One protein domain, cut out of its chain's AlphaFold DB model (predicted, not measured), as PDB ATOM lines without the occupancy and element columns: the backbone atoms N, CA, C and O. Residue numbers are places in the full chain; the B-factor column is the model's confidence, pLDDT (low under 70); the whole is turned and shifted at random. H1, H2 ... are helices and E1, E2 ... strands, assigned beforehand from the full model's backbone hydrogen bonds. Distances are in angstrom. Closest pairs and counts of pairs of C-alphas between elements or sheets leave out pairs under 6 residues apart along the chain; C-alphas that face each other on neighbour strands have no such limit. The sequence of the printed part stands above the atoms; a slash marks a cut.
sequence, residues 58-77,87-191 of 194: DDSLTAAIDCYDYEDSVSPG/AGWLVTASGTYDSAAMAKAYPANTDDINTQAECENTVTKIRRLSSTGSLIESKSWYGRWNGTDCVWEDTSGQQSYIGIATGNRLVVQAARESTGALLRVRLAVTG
ATOM      1  N   ASP A  58     148.829  88.543 103.299       51.53
ATOM      2  CA  ASP A  58     147.946  88.603 102.138       51.53
ATOM      3  C   ASP A  58     147.560  90.047 101.835       51.53
ATOM      4  O   ASP A  58     146.937  90.720 102.662       51.53
ATOM      5  N   ASP A  59     147.927  90.524 100.645       55.16
ATOM      6  CA  ASP A  59     147.334  91.749 100.139       55.16
ATOM      7  C   ASP A  59     146.137  91.380  99.267       55.16
ATOM      8  O   ASP A  59     146.126  90.392  98.522       55.16
ATOM      9  N   SER A  60     145.089  92.174  99.386       54.59
ATOM     10  CA  SER A  60     143.849  91.941  98.663       54.59
ATOM     11  C   SER A  60     143.639  93.102  97.710       54.59
ATOM     12  O   SER A  60     143.458  94.243  98.133       54.59
ATOM     13  N   LEU A  61     143.627  92.804  96.409       57.41
ATOM     14  CA  LEU A  61     143.070  93.743  95.442       57.41
ATOM     15  C   LEU A  61     141.559  93.739  95.695       57.41
ATOM     16  O   LEU A  61     140.849  92.758  95.429       57.41
ATOM     17  N   THR A  62     141.109  94.784  96.381       51.38
ATOM     18  CA  THR A  62     139.743  94.922  96.907       51.38
ATOM     19  C   THR A  62     138.915  95.908  96.102       51.38
ATOM     20  O   THR A  62     137.696  95.950  96.272       51.38
ATOM     21  N   ALA A  63     139.536  96.676  95.203       52.41
ATOM     22  CA  ALA A  63     138.799  97.531  94.292       52.41
ATOM     23  C   ALA A  63     138.121  96.687  93.199       52.41
ATOM     24  O   ALA A  63     138.691  95.735  92.663       52.41
ATOM     25  N   ALA A  64     136.872  97.026  92.873       56.84
ATOM     26  CA  ALA A  64     136.291  96.604  91.605       56.84
ATOM     27  C   ALA A  64     137.053  97.323  90.486       56.84
ATOM     28  O   ALA A  64     137.282  98.528  90.595       56.84
ATOM     29  N   ILE A  65     137.466  96.586  89.455       58.47
ATOM     30  CA  ILE A  65     138.081  97.172  88.262       58.47
ATOM     31  C   ILE A  65     137.082  97.039  87.125       58.47
ATOM     32  O   ILE A  65     136.888  95.947  86.578       58.47
ATOM     33  N   ASP A  66     136.472  98.170  86.787       61.94
ATOM     34  CA  ASP A  66     135.569  98.327  85.662       61.94
ATOM     35  C   ASP A  66     136.339  98.884  84.447       61.94
ATOM     36  O   ASP A  66     137.556  98.740  84.299       61.94
ATOM     37  N   CYS A  67     135.624  99.465  83.490       66.50
ATOM     38  CA  CYS A  67     136.193  99.858  82.210       66.50
ATOM     39  C   CYS A  67     137.169 101.038  82.344       66.50
ATOM     40  O   CYS A  67     136.820 102.063  82.922       66.50
ATOM     41  N   TYR A  68     138.354 100.917  81.737       67.50
ATOM     42  CA  TYR A  68     139.474 101.869  81.824       67.50
ATOM     43  C   TYR A  68     140.035 102.122  83.232       67.50
ATOM     44  O   TYR A  68     140.918 102.973  83.379       67.50
ATOM     45  N   ASP A  69     139.580 101.383  84.243       74.94
ATOM     46  CA  ASP A  69     140.115 101.501  85.592       74.94
ATOM     47  C   ASP A  69     141.553 100.983  85.664       74.94
ATOM     48  O   ASP A  69     141.993 100.134  84.881       74.94
ATOM     49  N   TYR A  70     142.298 101.522  86.622       77.31
ATOM     50  CA  TYR A  70     143.685 101.170  86.869       77.31
ATOM     51  C   TYR A  70     143.916 101.063  88.369       77.31
ATOM     52  O   TYR A  70     143.661 102.011  89.113       77.31
ATOM     53  N   GLU A  71     144.432  99.917  88.793       78.19
ATOM     54  CA  GLU A  71     144.868  99.673  90.159       78.19
ATOM     55  C   GLU A  71     146.353  99.331  90.153       78.19
ATOM     56  O   GLU A  71     146.856  98.613  89.283       78.19
ATOM     57  N   ASP A  72     147.057  99.862  91.142       79.06
ATOM     58  CA  ASP A  72     148.468  99.605  91.351       79.06
ATOM     59  C   ASP A  72     148.680  99.276  92.823       79.06
ATOM     60  O   ASP A  72     148.299 100.057  93.697       79.06
ATOM     61  N   SER A  73     149.279  98.120  93.092       76.56
ATOM     62  CA  SER A  73     149.699  97.757  94.437       76.56
ATOM     63  C   SER A  73     151.148  97.274  94.435       76.56
ATOM     64  O   SER A  73     151.677  96.725  93.462       76.56
ATOM     65  N   VAL A  74     151.828  97.557  95.542       75.56
ATOM     66  CA  VAL A  74     153.260  97.353  95.722       75.56
ATOM     67  C   VAL A  74     153.472  96.467  96.932       75.56
ATOM     68  O   VAL A  74     152.916  96.736  97.994       75.56
ATOM     69  N   SER A  75     154.372  95.490  96.808       71.00
ATOM     70  CA  SER A  75     154.713  94.618  97.924       71.00
ATOM     71  C   SER A  75     155.125  95.433  99.176       71.00
ATOM     72  O   SER A  75     155.884  96.419  99.063       71.00
ATOM     73  N   PRO A  76     154.666  95.039 100.387       56.91
ATOM     74  CA  PRO A  76     154.907  95.782 101.633       56.91
ATOM     75  C   PRO A  76     156.395  95.983 101.958       56.91
ATOM     76  O   PRO A  76     156.770  96.923 102.656       56.91
ATOM     77  N   GLY A  77     157.258  95.125 101.412       53.59
ATOM     78  CA  GLY A  77     158.709  95.239 101.458       53.59
ATOM     79  C   GLY A  77     159.372  94.335 100.419       53.59
ATOM     80  O   GLY A  77     158.693  93.644  99.658       53.59
ATOM     81  N   ALA A  87     160.978  85.592  96.942       47.22
ATOM     82  CA  ALA A  87     160.108  86.722  97.284       47.22
ATOM     83  C   ALA A  87     158.839  86.653  96.424       47.22
ATOM     84  O   ALA A  87     158.772  87.255  95.351       47.22
ATOM     85  N   GLY A  88     157.859  85.865  96.859       54.34
ATOM     86  CA  GLY A  88     156.518  85.889  96.292       54.34
ATOM     87  C   GLY A  88     155.607  86.772  97.126       54.34
ATOM     88  O   GLY A  88     155.537  86.648  98.345       54.34
ATOM     89  N   TRP A  89     154.904  87.671  96.462       67.31
ATOM     90  CA  TRP A  89     153.796  88.410  97.030       67.31
ATOM     91  C   TRP A  89     152.507  87.758  96.539       67.31
ATOM     92  O   TRP A  89     152.270  87.696  95.328       67.31
ATOM     93  N   LEU A  90     151.729  87.202  97.473       70.31
ATOM     94  CA  LEU A  90     150.423  86.635  97.174       70.31
ATOM     95  C   LEU A  90     149.381  87.749  97.172       70.31
ATOM     96  O   LEU A  90     149.281  88.538  98.112       70.31
ATOM     97  N   VAL A  91     148.608  87.791  96.096       71.50
ATOM     98  CA  VAL A  91     147.546  88.763  95.900       71.50
ATOM     99  C   VAL A  91     146.264  88.033  95.557       71.50
ATOM    100  O   VAL A  91     146.181  87.343  94.536       71.50
ATOM    101  N   THR A  92     145.241  88.204  96.387       73.44
ATOM    102  CA  THR A  92     143.918  87.634  96.115       73.44
ATOM    103  C   THR A  92     143.038  88.668  95.417       73.44
ATOM    104  O   THR A  92     142.782  89.751  95.947       73.44
ATOM    105  N   ALA A  93     142.544  88.321  94.226       70.44
ATOM    106  CA  ALA A  93     141.624  89.144  93.444       70.44
ATOM    107  C   ALA A  93     140.195  89.008  93.998       70.44
ATOM    108  O   ALA A  93     139.361  88.275  93.460       70.44
ATOM    109  N   SER A  94     139.932  89.672  95.123       67.50
ATOM    110  CA  SER A  94     138.663  89.577  95.862       67.50
ATOM    111  C   SER A  94     137.546  90.470  95.298       67.50
ATOM    112  O   SER A  94     136.369  90.217  95.563       67.50
ATOM    113  N   GLY A  95     137.904  91.484  94.502       64.44
ATOM    114  CA  GLY A  95     136.968  92.361  93.795       64.44
ATOM    115  C   GLY A  95     136.196  91.679  92.657       64.44
ATOM    116  O   GLY A  95     136.437  90.524  92.296       64.44
ATOM    117  N   THR A  96     135.244  92.408  92.062       71.06
ATOM    118  CA  THR A  96     134.601  91.998  90.799       71.06
ATOM    119  C   THR A  96     135.440  92.515  89.636       71.06
ATOM    120  O   THR A  96     135.679  93.716  89.556       71.06
ATOM    121  N   TYR A  97     135.892  91.616  88.764       65.50
ATOM    122  CA  TYR A  97     136.703  91.958  87.595       65.50
ATOM    123  C   TYR A  97     135.959  91.576  86.324       65.50
ATOM    124  O   TYR A  97     135.434  90.461  86.224       65.50
ATOM    125  N   ASP A  98     135.960  92.467  85.335       74.44
ATOM    126  CA  ASP A  98     135.563  92.088  83.985       74.44
ATOM    127  C   ASP A  98     136.502  90.992  83.448       74.44
ATOM    128  O   ASP A  98     137.707  90.984  83.709       74.44
ATOM    129  N   SER A  99     135.946  90.068  82.665       71.50
ATOM    130  CA  SER A  99     136.671  88.969  82.021       71.50
ATOM    131  C   SER A  99     137.882  89.391  81.176       71.50
ATOM    132  O   SER A  99     138.753  88.560  80.912       71.50
ATOM    133  N   ALA A 100     137.937  90.652  80.743       80.19
ATOM    134  CA  ALA A 100     139.021  91.221  79.951       80.19
ATOM    135  C   ALA A 100     139.999  92.105  80.756       80.19
ATOM    136  O   ALA A 100     140.879  92.724  80.156       80.19
ATOM    137  N   ALA A 101     139.887  92.158  82.089       83.06
ATOM    138  CA  ALA A 101     140.884  92.808  82.935       83.06
ATOM    139  C   ALA A 101     142.241  92.078  82.862       83.06
ATOM    140  O   ALA A 101     142.322  90.849  82.752       83.06
ATOM    141  N   MET A 102     143.326  92.847  82.930       89.75
ATOM    142  CA  MET A 102     144.687  92.390  82.650       89.75
ATOM    143  C   MET A 102     145.657  92.834  83.736       89.75
ATOM    144  O   MET A 102     145.583  93.963  84.203       89.75
ATOM    145  N   ALA A 103     146.612  91.980  84.090       88.88
ATOM    146  CA  ALA A 103     147.634  92.266  85.087       88.88
ATOM    147  C   ALA A 103     149.057  92.163  84.517       88.88
ATOM    148  O   ALA A 103     149.326  91.414  83.568       88.88
ATOM    149  N   LYS A 104     149.983  92.915  85.118       90.06
ATOM    150  CA  LYS A 104     151.418  92.874  84.819       90.06
ATOM    151  C   LYS A 104     152.247  93.184  86.063       90.06
ATOM    152  O   LYS A 104     151.893  94.072  86.834       90.06
ATOM    153  N   ALA A 105     153.385  92.501  86.203       85.94
ATOM    154  CA  ALA A 105     154.356  92.771  87.257       85.94
ATOM    155  C   ALA A 105     155.584  93.522  86.745       85.94
ATOM    156  O   ALA A 105     156.094  93.249  85.657       85.94
ATOM    157  N   TYR A 106     156.095  94.432  87.562       85.69
ATOM    158  CA  TYR A 106     157.336  95.163  87.321       85.69
ATOM    159  C   TYR A 106     157.989  95.525  88.660       85.69
ATOM    160  O   TYR A 106     157.322  95.489  89.695       85.69
ATOM    161  N   PRO A 107     159.295  95.820  88.703       82.88
ATOM    162  CA  PRO A 107     159.944  96.217  89.945       82.88
ATOM    163  C   PRO A 107     159.354  97.526  90.465       82.88
ATOM    164  O   PRO A 107     159.136  98.468  89.704       82.88
ATOM    165  N   ALA A 108     159.093  97.590  91.768       75.75
ATOM    166  CA  ALA A 108     158.409  98.732  92.370       75.75
ATOM    167  C   ALA A 108     159.286  99.984  92.481       75.75
ATOM    168  O   ALA A 108     158.761 101.097  92.431       75.75
ATOM    169  N   ASN A 109     160.599  99.784  92.611       69.81
ATOM    170  CA  ASN A 109     161.604 100.837  92.638       69.81
ATOM    171  C   ASN A 109     162.441 100.755  91.357       69.81
ATOM    172  O   ASN A 109     163.517 100.159  91.338       69.81
ATOM    173  N   THR A 110     161.955 101.333  90.261       65.50
ATOM    174  CA  THR A 110     162.736 101.408  89.015       65.50
ATOM    175  C   THR A 110     163.982 102.282  89.162       65.50
ATOM    176  O   THR A 110     164.958 102.051  88.462       65.50
ATOM    177  N   ASP A 111     163.991 103.219  90.114       65.00
ATOM    178  CA  ASP A 111     165.145 104.083  90.411       65.00
ATOM    179  C   ASP A 111     166.340 103.308  90.999       65.00
ATOM    180  O   ASP A 111     167.491 103.722  90.838       65.00
ATOM    181  N   ASP A 112     166.079 102.150  91.621       62.06
ATOM    182  CA  ASP A 112     167.113 101.212  92.078       62.06
ATOM    183  C   ASP A 112     167.699 100.396  90.907       62.06
ATOM    184  O   ASP A 112     168.653  99.643  91.089       62.06
ATOM    185  N   ILE A 113     167.125 100.520  89.706       76.00
ATOM    186  CA  ILE A 113     167.527  99.855  88.461       76.00
ATOM    187  C   ILE A 113     167.974 100.940  87.478       76.00
ATOM    188  O   ILE A 113     167.334 101.214  86.462       76.00
ATOM    189  N   ASN A 114     169.078 101.602  87.810       77.19
ATOM    190  CA  ASN A 114     169.554 102.780  87.081       77.19
ATOM    191  C   ASN A 114     170.729 102.484  86.141       77.19
ATOM    192  O   ASN A 114     171.220 103.381  85.451       77.19
ATOM    193  N   THR A 115     171.167 101.227  86.078       86.81
ATOM    194  CA  THR A 115     172.173 100.772  85.121       86.81
ATOM    195  C   THR A 115     171.588  99.780  84.122       86.81
ATOM    196  O   THR A 115     170.698  98.986  84.437       86.81
ATOM    197  N   GLN A 116     172.161  99.764  82.915       90.94
ATOM    198  CA  GLN A 116     171.861  98.742  81.910       90.94
ATOM    199  C   GLN A 116     172.020  97.326  82.483       90.94
ATOM    200  O   GLN A 116     171.152  96.482  82.288       90.94
ATOM    201  N   ALA A 117     173.100  97.080  83.232       89.00
ATOM    202  CA  ALA A 117     173.382  95.767  83.800       89.00
ATOM    203  C   ALA A 117     172.331  95.334  84.832       89.00
ATOM    204  O   ALA A 117     171.960  94.165  84.868       89.00
ATOM    205  N   GLU A 118     171.843  96.237  85.680       86.06
ATOM    206  CA  GLU A 118     170.776  95.902  86.629       86.06
ATOM    207  C   GLU A 118     169.453  95.648  85.918       86.06
ATOM    208  O   GLU A 118     168.744  94.710  86.278       86.06
ATOM    209  N   CYS A 119     169.146  96.443  84.891       89.12
ATOM    210  CA  CYS A 119     167.960  96.259  84.070       89.12
ATOM    211  C   CYS A 119     167.950  94.877  83.411       89.12
ATOM    212  O   CYS A 119     167.043  94.086  83.650       89.12
ATOM    213  N   GLU A 120     168.997  94.553  82.653       90.44
ATOM    214  CA  GLU A 120     169.095  93.311  81.875       90.44
ATOM    215  C   GLU A 120     169.204  92.052  82.746       90.44
ATOM    216  O   GLU A 120     168.934  90.952  82.272       90.44
ATOM    217  N   ASN A 121     169.561  92.200  84.025       87.19
ATOM    218  CA  ASN A 121     169.576  91.101  84.987       87.19
ATOM    219  C   ASN A 121     168.290  90.992  85.810       87.19
ATOM    220  O   ASN A 121     168.208  90.108  86.658       87.19
ATOM    221  N   THR A 122     167.311  91.877  85.630       86.25
ATOM    222  CA  THR A 122     166.075  91.845  86.415       86.25
ATOM    223  C   THR A 122     164.976  91.090  85.676       86.25
ATOM    224  O   THR A 122     164.693  91.345  84.506       86.25
ATOM    225  N   VAL A 123     164.304  90.199  86.400       87.06
ATOM    226  CA  VAL A 123     163.128  89.459  85.945       87.06
ATOM    227  C   VAL A 123     161.975  89.686  86.913       87.06
ATOM    228  O   VAL A 123     162.157  89.690  88.132       87.06
ATOM    229  N   THR A 124     160.769  89.846  86.381       87.00
ATOM    230  CA  THR A 124     159.524  89.772  87.146       87.00
ATOM    231  C   THR A 124     158.669  88.626  86.645       87.00
ATOM    232  O   THR A 124     158.722  88.258  85.472       87.00
ATOM    233  N   LYS A 125     157.890  88.020  87.538       86.25
ATOM    234  CA  LYS A 125     157.053  86.865  87.221       86.25
ATOM    235  C   LYS A 125     155.696  86.995  87.895       86.25
ATOM    236  O   LYS A 125     155.610  87.480  89.020       86.25
ATOM    237  N   ILE A 126     154.654  86.527  87.218       87.25
ATOM    238  CA  ILE A 126     153.331  86.286  87.799       87.25
ATOM    239  C   ILE A 126     152.936  84.846  87.506       87.25
ATOM    240  O   ILE A 126     152.989  84.407  86.354       87.25
ATOM    241  N   ARG A 127     152.455  84.138  88.526       86.19
ATOM    242  CA  ARG A 127     151.628  82.944  88.357       86.19
ATOM    243  C   ARG A 127     150.204  83.245  88.783       86.19
ATOM    244  O   ARG A 127     149.971  83.717  89.890       86.19
ATOM    245  N   ARG A 128     149.257  82.958  87.897       88.25
ATOM    246  CA  ARG A 128     147.829  83.012  88.179       88.25
ATOM    247  C   ARG A 128     147.326  81.624  88.502       88.25
ATOM    248  O   ARG A 128     147.402  80.716  87.671       88.25
ATOM    249  N   LEU A 129     146.776  81.500  89.692       84.00
ATOM    250  CA  LEU A 129     146.215  80.283  90.230       84.00
ATOM    251  C   LEU A 129     144.695  80.438  90.336       84.00
ATOM    252  O   LEU A 129     144.171  81.543  90.509       84.00
ATOM    253  N   SER A 130     143.982  79.323  90.213       82.56
ATOM    254  CA  SER A 130     142.561  79.262  90.543       82.56
ATOM    255  C   SER A 130     142.345  79.500  92.039       82.56
ATOM    256  O   SER A 130     143.277  79.423  92.839       82.56
ATOM    257  N   SER A 131     141.086  79.663  92.444       77.62
ATOM    258  CA  SER A 131     140.701  79.710  93.862       77.62
ATOM    259  C   SER A 131     141.046  78.433  94.644       77.62
ATOM    260  O   SER A 131     140.935  78.410  95.862       77.62
ATOM    261  N   THR A 132     141.408  77.349  93.951       79.50
ATOM    262  CA  THR A 132     141.818  76.063  94.533       79.50
ATOM    263  C   THR A 132     143.328  75.820  94.411       79.50
ATOM    264  O   THR A 132     143.765  74.682  94.559       79.50
ATOM    265  N   GLY A 133     144.114  76.837  94.038       73.31
ATOM    266  CA  GLY A 133     145.575  76.757  93.923       73.31
ATOM    267  C   GLY A 133     146.105  76.102  92.639       73.31
ATOM    268  O   GLY A 133     147.305  75.884  92.501       73.31
ATOM    269  N   SER A 134     145.251  75.769  91.662       82.19
ATOM    270  CA  SER A 134     145.715  75.167  90.400       82.19
ATOM    271  C   SER A 134     146.277  76.225  89.456       82.19
ATOM    272  O   SER A 134     145.628  77.242  89.224       82.19
ATOM    273  N   LEU A 135     147.443  75.968  88.857       83.81
ATOM    274  CA  LEU A 135     148.044  76.880  87.884       83.81
ATOM    275  C   LEU A 135     147.152  77.039  86.647       83.81
ATOM    276  O   LEU A 135     146.910  76.076  85.923       83.81
ATOM    277  N   ILE A 136     146.705  78.269  86.398       87.19
ATOM    278  CA  ILE A 136     145.961  78.644  85.194       87.19
ATOM    279  C   ILE A 136     146.937  79.149  84.134       87.19
ATOM    280  O   ILE A 136     146.893  78.721  82.984       87.19
ATOM    281  N   GLU A 137     147.813  80.076  84.517       89.56
ATOM    282  CA  GLU A 137     148.709  80.753  83.585       89.56
ATOM    283  C   GLU A 137     149.935  81.304  84.325       89.56
ATOM    284  O   GLU A 137     149.865  81.651  85.502       89.56
ATOM    285  N   SER A 138     151.074  81.375  83.641       88.19
ATOM    286  CA  SER A 138     152.323  81.922  84.173       88.19
ATOM    287  C   SER A 138     152.942  82.841  83.139       88.19
ATOM    288  O   SER A 138     152.950  82.517  81.950       88.19
ATOM    289  N   LYS A 139     153.515  83.954  83.589       90.56
ATOM    290  CA  LYS A 139     154.183  84.909  82.713       90.56
ATOM    291  C   LYS A 139     155.397  85.533  83.373       90.56
ATOM    292  O   LYS A 139     155.399  85.746  84.582       90.56
ATOM    293  N   SER A 140     156.400  85.827  82.557       90.50
ATOM    294  CA  SER A 140     157.637  86.475  82.977       90.50
ATOM    295  C   SER A 140     157.913  87.680  82.091       90.50
ATOM    296  O   SER A 140     157.675  87.623  80.882       90.50
ATOM    297  N   TRP A 141     158.458  88.732  82.692       92.06
ATOM    298  CA  TRP A 141     158.979  89.898  81.998       92.06
ATOM    299  C   TRP A 141     160.433  90.113  82.389       92.06
ATOM    300  O   TRP A 141     160.820  89.928  83.540       92.06
ATOM    301  N   TYR A 142     161.224  90.526  81.417       91.38
ATOM    302  CA  TYR A 142     162.653  90.743  81.521       91.38
ATOM    303  C   TYR A 142     162.920  92.222  81.306       91.38
ATOM    304  O   TYR A 142     162.291  92.861  80.453       91.38
ATOM    305  N   GLY A 143     163.832  92.767  82.099       91.38
ATOM    306  CA  GLY A 143     164.305  94.119  81.883       91.38
ATOM    307  C   GLY A 143     165.138  94.176  80.612       91.38
ATOM    308  O   GLY A 143     166.020  93.351  80.377       91.38
ATOM    309  N   ARG A 144     164.850  95.158  79.770       91.75
ATOM    310  CA  ARG A 144     165.608  95.454  78.564       91.75
ATOM    311  C   ARG A 144     165.949  96.929  78.545       91.75
ATOM    312  O   ARG A 144     165.079  97.783  78.694       91.75
ATOM    313  N   TRP A 145     167.223  97.235  78.348       91.75
ATOM    314  CA  TRP A 145     167.675  98.615  78.283       91.75
ATOM    315  C   TRP A 145     167.417  99.200  76.894       91.75
ATOM    316  O   TRP A 145     167.865  98.643  75.890       91.75
ATOM    317  N   ASN A 146     166.708 100.329  76.816       89.88
ATOM    318  CA  ASN A 146     166.423 101.005  75.541       89.88
ATOM    319  C   ASN A 146     167.336 102.218  75.262       89.88
ATOM    320  O   ASN A 146     167.160 102.902  74.255       89.88
ATOM    321  N   GLY A 147     168.313 102.477  76.138       88.19
ATOM    322  CA  GLY A 147     169.249 103.600  76.046       88.19
ATOM    323  C   GLY A 147     169.034 104.664  77.122       88.19
ATOM    324  O   GLY A 147     170.018 105.252  77.568       88.19
ATOM    325  N   THR A 148     167.794 104.868  77.567       87.50
ATOM    326  CA  THR A 148     167.448 105.818  78.638       87.50
ATOM    327  C   THR A 148     166.774 105.145  79.821       87.50
ATOM    328  O   THR A 148     167.016 105.545  80.952       87.50
ATOM    329  N   ASP A 149     165.971 104.118  79.557       87.44
ATOM    330  CA  ASP A 149     165.096 103.499  80.538       87.44
ATOM    331  C   ASP A 149     165.139 101.972  80.446       87.44
ATOM    332  O   ASP A 149     165.464 101.376  79.407       87.44
ATOM    333  N   CYS A 150     164.752 101.338  81.550       88.62
ATOM    334  CA  CYS A 150     164.487  99.911  81.588       88.62
ATOM    335  C   CYS A 150     163.035  99.635  81.185       88.62
ATOM    336  O   CYS A 150     162.100 100.066  81.866       88.62
ATOM    337  N   VAL A 151     162.833  98.904  80.089       91.12
ATOM    338  CA  VAL A 151     161.511  98.437  79.658       91.12
ATOM    339  C   VAL A 151     161.321  96.966  80.012       91.12
ATOM    340  O   VAL A 151     162.249  96.171  79.916       91.12
ATOM    341  N   TRP A 152     160.106  96.601  80.420       90.50
ATOM    342  CA  TRP A 152     159.775  95.244  80.871       90.50
ATOM    343  C   TRP A 152     159.007  94.504  79.783       90.50
ATOM    344  O   TRP A 152     157.835  94.821  79.554       90.50
ATOM    345  N   GLU A 153     159.644  93.549  79.115       92.19
ATOM    346  CA  GLU A 153     159.110  92.820  77.954       92.19
ATOM    347  C   GLU A 153     159.129  91.310  78.208       92.19
ATOM    348  O   GLU A 153     159.924  90.824  79.005       92.19
ATOM    349  N   ASP A 154     158.265  90.540  77.550       91.38
ATOM    350  CA  ASP A 154     158.401  89.079  77.565       91.38
ATOM    351  C   ASP A 154     159.565  88.593  76.678       91.38
ATOM    352  O   ASP A 154     160.270  89.377  76.040       91.38
ATOM    353  N   THR A 155     159.768  87.276  76.602       86.88
ATOM    354  CA  THR A 155     160.840  86.670  75.792       86.88
ATOM    355  C   THR A 155     160.730  86.953  74.291       86.88
ATOM    356  O   THR A 155     161.706  86.762  73.567       86.88
ATOM    357  N   SER A 156     159.573  87.411  73.804       90.75
ATOM    358  CA  SER A 156     159.381  87.835  72.415       90.75
ATOM    359  C   SER A 156     159.700  89.318  72.185       90.75
ATOM    360  O   SER A 156     159.622  89.792  71.051       90.75
ATOM    361  N   GLY A 157     160.084  90.049  73.237       88.31
ATOM    362  CA  GLY A 157     160.322  91.489  73.187       88.31
ATOM    363  C   GLY A 157     159.027  92.295  73.097       88.31
ATOM    364  O   GLY A 157     159.027  93.384  72.528       88.31
ATOM    365  N   GLN A 158     157.905  91.750  73.583       88.56
ATOM    366  CA  GLN A 158     156.614  92.435  73.568       88.56
ATOM    367  C   GLN A 158     156.145  92.817  74.970       88.56
ATOM    368  O   GLN A 158     156.385  92.128  75.962       88.56
ATOM    369  N   GLN A 159     155.418  93.934  75.030       86.38
ATOM    370  CA  GLN A 159     154.588  94.272  76.177       86.38
ATOM    371  C   GLN A 159     153.409  93.308  76.219       86.38
ATOM    372  O   GLN A 159     152.636  93.218  75.266       86.38
ATOM    373  N   SER A 160     153.268  92.584  77.319       88.38
ATOM    374  CA  SER A 160     152.254  91.548  77.426       88.38
ATOM    375  C   SER A 160     151.714  91.431  78.847       88.38
ATOM    376  O   SER A 160     152.314  91.939  79.792       88.38
ATOM    377  N   TYR A 161     150.551  90.796  78.978       91.50
ATOM    378  CA  TYR A 161     149.756  90.771  80.209       91.50
ATOM    379  C   TYR A 161     149.232  89.364  80.490       91.50
ATOM    380  O   TYR A 161     149.290  88.504  79.605       91.50
ATOM    381  N   ILE A 162     148.739  89.145  81.705       91.06
ATOM    382  CA  ILE A 162     147.988  87.955  82.114       91.06
ATOM    383  C   ILE A 162     146.551  88.366  82.445       91.06
ATOM    384  O   ILE A 162     146.349  89.414  83.049       91.06
ATOM    385  N   GLY A 163     145.554  87.573  82.052       89.12
ATOM    386  CA  GLY A 163     144.162  87.883  82.402       89.12
ATOM    387  C   GLY A 163     143.924  87.735  83.906       89.12
ATOM    388  O   GLY A 163     144.474  86.822  84.514       89.12
ATOM    389  N   ILE A 164     143.092  88.581  84.510       84.94
ATOM    390  CA  ILE A 164     142.658  88.447  85.911       84.94
ATOM    391  C   ILE A 164     141.161  88.128  85.959       84.94
ATOM    392  O   ILE A 164     140.413  88.424  85.036       84.94
ATOM    393  N   ALA A 165     140.727  87.452  87.018       82.81
ATOM    394  CA  ALA A 165     139.316  87.178  87.264       82.81
ATOM    395  C   ALA A 165     139.092  87.076  88.770       82.81
ATOM    396  O   ALA A 165     140.015  86.719  89.509       82.81
ATOM    397  N   THR A 166     137.868  87.356  89.203       82.00
ATOM    398  CA  THR A 166     137.458  87.252  90.604       82.00
ATOM    399  C   THR A 166     137.747  85.864  91.174       82.00
ATOM    400  O   THR A 166     137.432  84.847  90.555       82.00
ATOM    401  N   GLY A 167     138.336  85.834  92.368       76.50
ATOM    402  CA  GLY A 167     138.719  84.613  93.076       76.50
ATOM    403  C   GLY A 167     140.031  83.986  92.605       76.50
ATOM    404  O   GLY A 167     140.451  82.987  93.186       76.50
ATOM    405  N   ASN A 168     140.697  84.545  91.587       83.56
ATOM    406  CA  ASN A 168     142.057  84.129  91.254       83.56
ATOM    407  C   ASN A 168     143.039  84.586  92.333       83.56
ATOM    408  O   ASN A 168     142.897  85.657  92.928       83.56
ATOM    409  N   ARG A 169     144.079  83.778  92.511       79.88
ATOM    410  CA  ARG A 169     145.228  84.078  93.362       79.88
ATOM    411  C   ARG A 169     146.427  84.354  92.466       79.88
ATOM    412  O   ARG A 169     146.662  83.625  91.500       79.88
ATOM    413  N   LEU A 170     147.147  85.434  92.727       82.00
ATOM    414  CA  LEU A 170     148.313  85.840  91.955       82.00
ATOM    415  C   LEU A 170     149.546  85.742  92.838       82.00
ATOM    416  O   LEU A 170     149.618  86.401  93.867       82.00
ATOM    417  N   VAL A 171     150.524  84.953  92.411       79.88
ATOM    418  CA  VAL A 171     151.841  84.905  93.043       79.88
ATOM    419  C   VAL A 171     152.794  85.738  92.201       79.88
ATOM    420  O   VAL A 171     153.019  85.430  91.027       79.88
ATOM    421  N   VAL A 172     153.335  86.802  92.786       80.62
ATOM    422  CA  VAL A 172     154.112  87.819  92.071       80.62
ATOM    423  C   VAL A 172     155.543  87.877  92.603       80.62
ATOM    424  O   VAL A 172     155.738  87.974  93.807       80.62
ATOM    425  N   GLN A 173     156.547  87.861  91.726       79.94
ATOM    426  CA  GLN A 173     157.972  87.892  92.094       79.94
ATOM    427  C   GLN A 173     158.732  88.940  91.271       79.94
ATOM    428  O   GLN A 173     158.437  89.140  90.091       79.94
ATOM    429  N   ALA A 174     159.756  89.558  91.866       80.88
ATOM    430  CA  ALA A 174     160.813  90.279  91.156       80.88
ATOM    431  C   ALA A 174     162.196  89.908  91.717       80.88
ATOM    432  O   ALA A 174     162.392  89.887  92.933       80.88
ATOM    433  N   ALA A 175     163.160  89.628  90.841       76.88
ATOM    434  CA  ALA A 175     164.502  89.202  91.233       76.88
ATOM    435  C   ALA A 175     165.571  89.661  90.233       76.88
ATOM    436  O   ALA A 175     165.291  89.836  89.048       76.88
ATOM    437  N   ARG A 176     166.814  89.799  90.706       76.81
ATOM    438  CA  ARG A 176     168.010  89.954  89.868       76.81
ATOM    439  C   ARG A 176     168.677  88.595  89.655       76.81
ATOM    440  O   ARG A 176     169.293  88.075  90.583       76.81
ATOM    441  N   GLU A 177     168.615  88.036  88.448       70.75
ATOM    442  CA  GLU A 177     169.127  86.691  88.131       70.75
ATOM    443  C   GLU A 177     170.616  86.516  88.475       70.75
ATOM    444  O   GLU A 177     171.015  85.473  88.984       70.75
ATOM    445  N   SER A 178     171.444  87.545  88.261       64.75
ATOM    446  CA  SER A 178     172.902  87.462  88.447       64.75
ATOM    447  C   SER A 178     173.369  87.437  89.904       64.75
ATOM    448  O   SER A 178     174.487  87.010  90.188       64.75
ATOM    449  N   THR A 179     172.538  87.916  90.828       60.75
ATOM    450  CA  THR A 179     172.895  88.067  92.250       60.75
ATOM    451  C   THR A 179     171.938  87.337  93.177       60.75
ATOM    452  O   THR A 179     172.232  87.198  94.360       60.75
ATOM    453  N   GLY A 180     170.781  86.911  92.666       59.88
ATOM    454  CA  GLY A 180     169.672  86.466  93.497       59.88
ATOM    455  C   GLY A 180     169.061  87.579  94.344       59.88
ATOM    456  O   GLY A 180     168.258  87.286  95.223       59.88
ATOM    457  N   ALA A 181     169.445  88.843  94.123       63.28
ATOM    458  CA  ALA A 181     168.935  89.955  94.906       63.28
ATOM    459  C   ALA A 181     167.454  90.164  94.583       63.28
ATOM    460  O   ALA A 181     167.079  90.440  93.440       63.28
ATOM    461  N   LEU A 182     166.617  90.006  95.602       65.50
ATOM    462  CA  LEU A 182     165.173  90.151  95.496       65.50
ATOM    463  C   LEU A 182     164.805  91.632  95.519       65.50
ATOM    464  O   LEU A 182     165.411  92.434  96.232       65.50
ATOM    465  N   LEU A 183     163.817  91.992  94.707       69.56
ATOM    466  CA  LEU A 183     163.350  93.362  94.560       69.56
ATOM    467  C   LEU A 183     161.914  93.461  95.050       69.56
ATOM    468  O   LEU A 183     161.140  92.509  94.957       69.56
ATOM    469  N   ARG A 184     161.529  94.654  95.504       76.12
ATOM    470  CA  ARG A 184     160.108  94.962  95.656       76.12
ATOM    471  C   ARG A 184     159.434  94.814  94.303       76.12
ATOM    472  O   ARG A 184     159.946  95.312  93.296       76.12
ATOM    473  N   VAL A 185     158.276  94.176  94.297       77.25
ATOM    474  CA  VAL A 185     157.491  93.991  93.086       77.25
ATOM    475  C   VAL A 185     156.217  94.806  93.169       77.25
ATOM    476  O   VAL A 185     155.665  95.053  94.240       77.25
ATOM    477  N   ARG A 186     155.789  95.265  92.008       83.06
ATOM    478  CA  ARG A 186     154.576  96.019  91.797       83.06
ATOM    479  C   ARG A 186     153.691  95.246  90.836       83.06
ATOM    480  O   ARG A 186     154.188  94.708  89.845       83.06
ATOM    481  N   LEU A 187     152.403  95.199  91.139       85.56
ATOM    482  CA  LEU A 187     151.369  94.590  90.320       85.56
ATOM    483  C   LEU A 187     150.437  95.702  89.846       85.56
ATOM    484  O   LEU A 187     149.698  96.268  90.645       85.56
ATOM    485  N   ALA A 188     150.464  95.981  88.545       87.50
ATOM    486  CA  ALA A 188     149.442  96.812  87.924       87.50
ATOM    487  C   ALA A 188     148.338  95.930  87.357       87.50
ATOM    488  O   ALA A 188     148.627  94.942  86.670       87.50
ATOM    489  N   VAL A 189     147.094  96.335  87.588       85.81
ATOM    490  CA  VAL A 189     145.904  95.745  86.988       85.81
ATOM    491  C   VAL A 189     145.146  96.829  86.230       85.81
ATOM    492  O   VAL A 189     144.886  97.907  86.755       85.81
ATOM    493  N   THR A 190     144.800  96.540  84.982       85.88
ATOM    494  CA  THR A 190     144.097  97.452  84.081       85.88
ATOM    495  C   THR A 190     142.785  96.819  83.644       85.88
ATOM    496  O   THR A 190     142.759  95.663  83.208       85.88
ATOM    497  N   GLY A 191     141.701  97.580  83.738       79.44
ATOM    498  CA  GLY A 191     140.390  97.205  83.227       79.44
ATOM    499  C   GLY A 191     140.323  97.204  81.697       79.44
ATOM    500  O   GLY A 191     141.203  97.746  81.019       79.44
TER     501      GLY A 191
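What this domain is: This is residues 58 to 77 and 87 to 191 of the 194 residues of an uncharacterized protein of Polyangium sp. SDU3-1 (UniProt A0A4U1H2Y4). A six-stranded sheet, curled like part of a barrel, wraps partly round a smaller sheet of three strands, E2, E9 and E4, whose strand E4 lies near the middle of the whole. The short helix H1 sits at one end, beside the strands of the large sheet. The printed part has 125 residues, with one named helix and nine named strands in the order E1 E2 E3 E4 H1 E5 E6 E7 E8 E9; the large sheet runs E1 E3 E8 E5 E6 E7 and is mixed, and the small one is antiparallel. The class is mostly strand, though under half of the residues are in named elements. The whole is compact, with a radius of gyration of the C-alphas of 14.2 A and spans of 39 by 27 by 25 A.

How they stand to each other: E1, residues 59 to 61, is an edge strand and the parallel neighbour of E3, residues 88 to 93, with N 61 and O 92 3.2 A apart. E2, residues 70 to 74, is antiparallel to E9, residues 185 to 190, with N 189 and O 71 2.8 A apart. E3 is antiparallel to E8, residues 169 to 176, with N 89 and O 172 2.8 A apart. E4, residues 102 to 107, is antiparallel to E9, with N 186 and O 106 2.8 A apart. H1, residues 116 to 120, is on the strongly twisted large sheet at the sheet's level, at a height over the sheet of 0.5 A; its O i to N i+4 pair is within hydrogen-bond range. E5, residues 122 to 129, E6, residues 135 to 145, and E7, residues 150 to 153, form a meander, each strand the antiparallel neighbour of the one before. E5 and E6 are a hairpin, with N 124 and O 141 2.8 A apart, and so are E6 and E7, with N 144 and O 151 2.8 A apart. With E8 the meander makes a Greek key, its first strand E5 antiparallel to E8, with N 123 and O 175 2.8 A apart. Between the sheets, the closest C-alphas of E4 and E5 are those of Tyr 106 and Thr 124, 5.8 A apart. E1 and E7 are apart.

Where its parts are: E1 begins at C-alpha 59 (147.334, 91.749, 100.139). E6, the longest strand, measures 30.8 A, E8 23.8 A and E5 23.3 A. E9 ends at C-alpha 190 (144.097, 97.452, 84.081).

The domain as a whole: The C-alphas farthest apart are those of Thr 132 and Gly 147, at 43.0 A. Residues 78 to 86 are not printed, and C-alphas 77 and 87 are 9.6 A apart across the cut. The link E7 to E8 is long, 15 residues; its residues 162 to 163 pair antiparallel with residues 102 to 103 of E4. The mean pLDDT of the printed part is 78.3; 29 residues are under 70, among them 58 to 68 and 178 to 183.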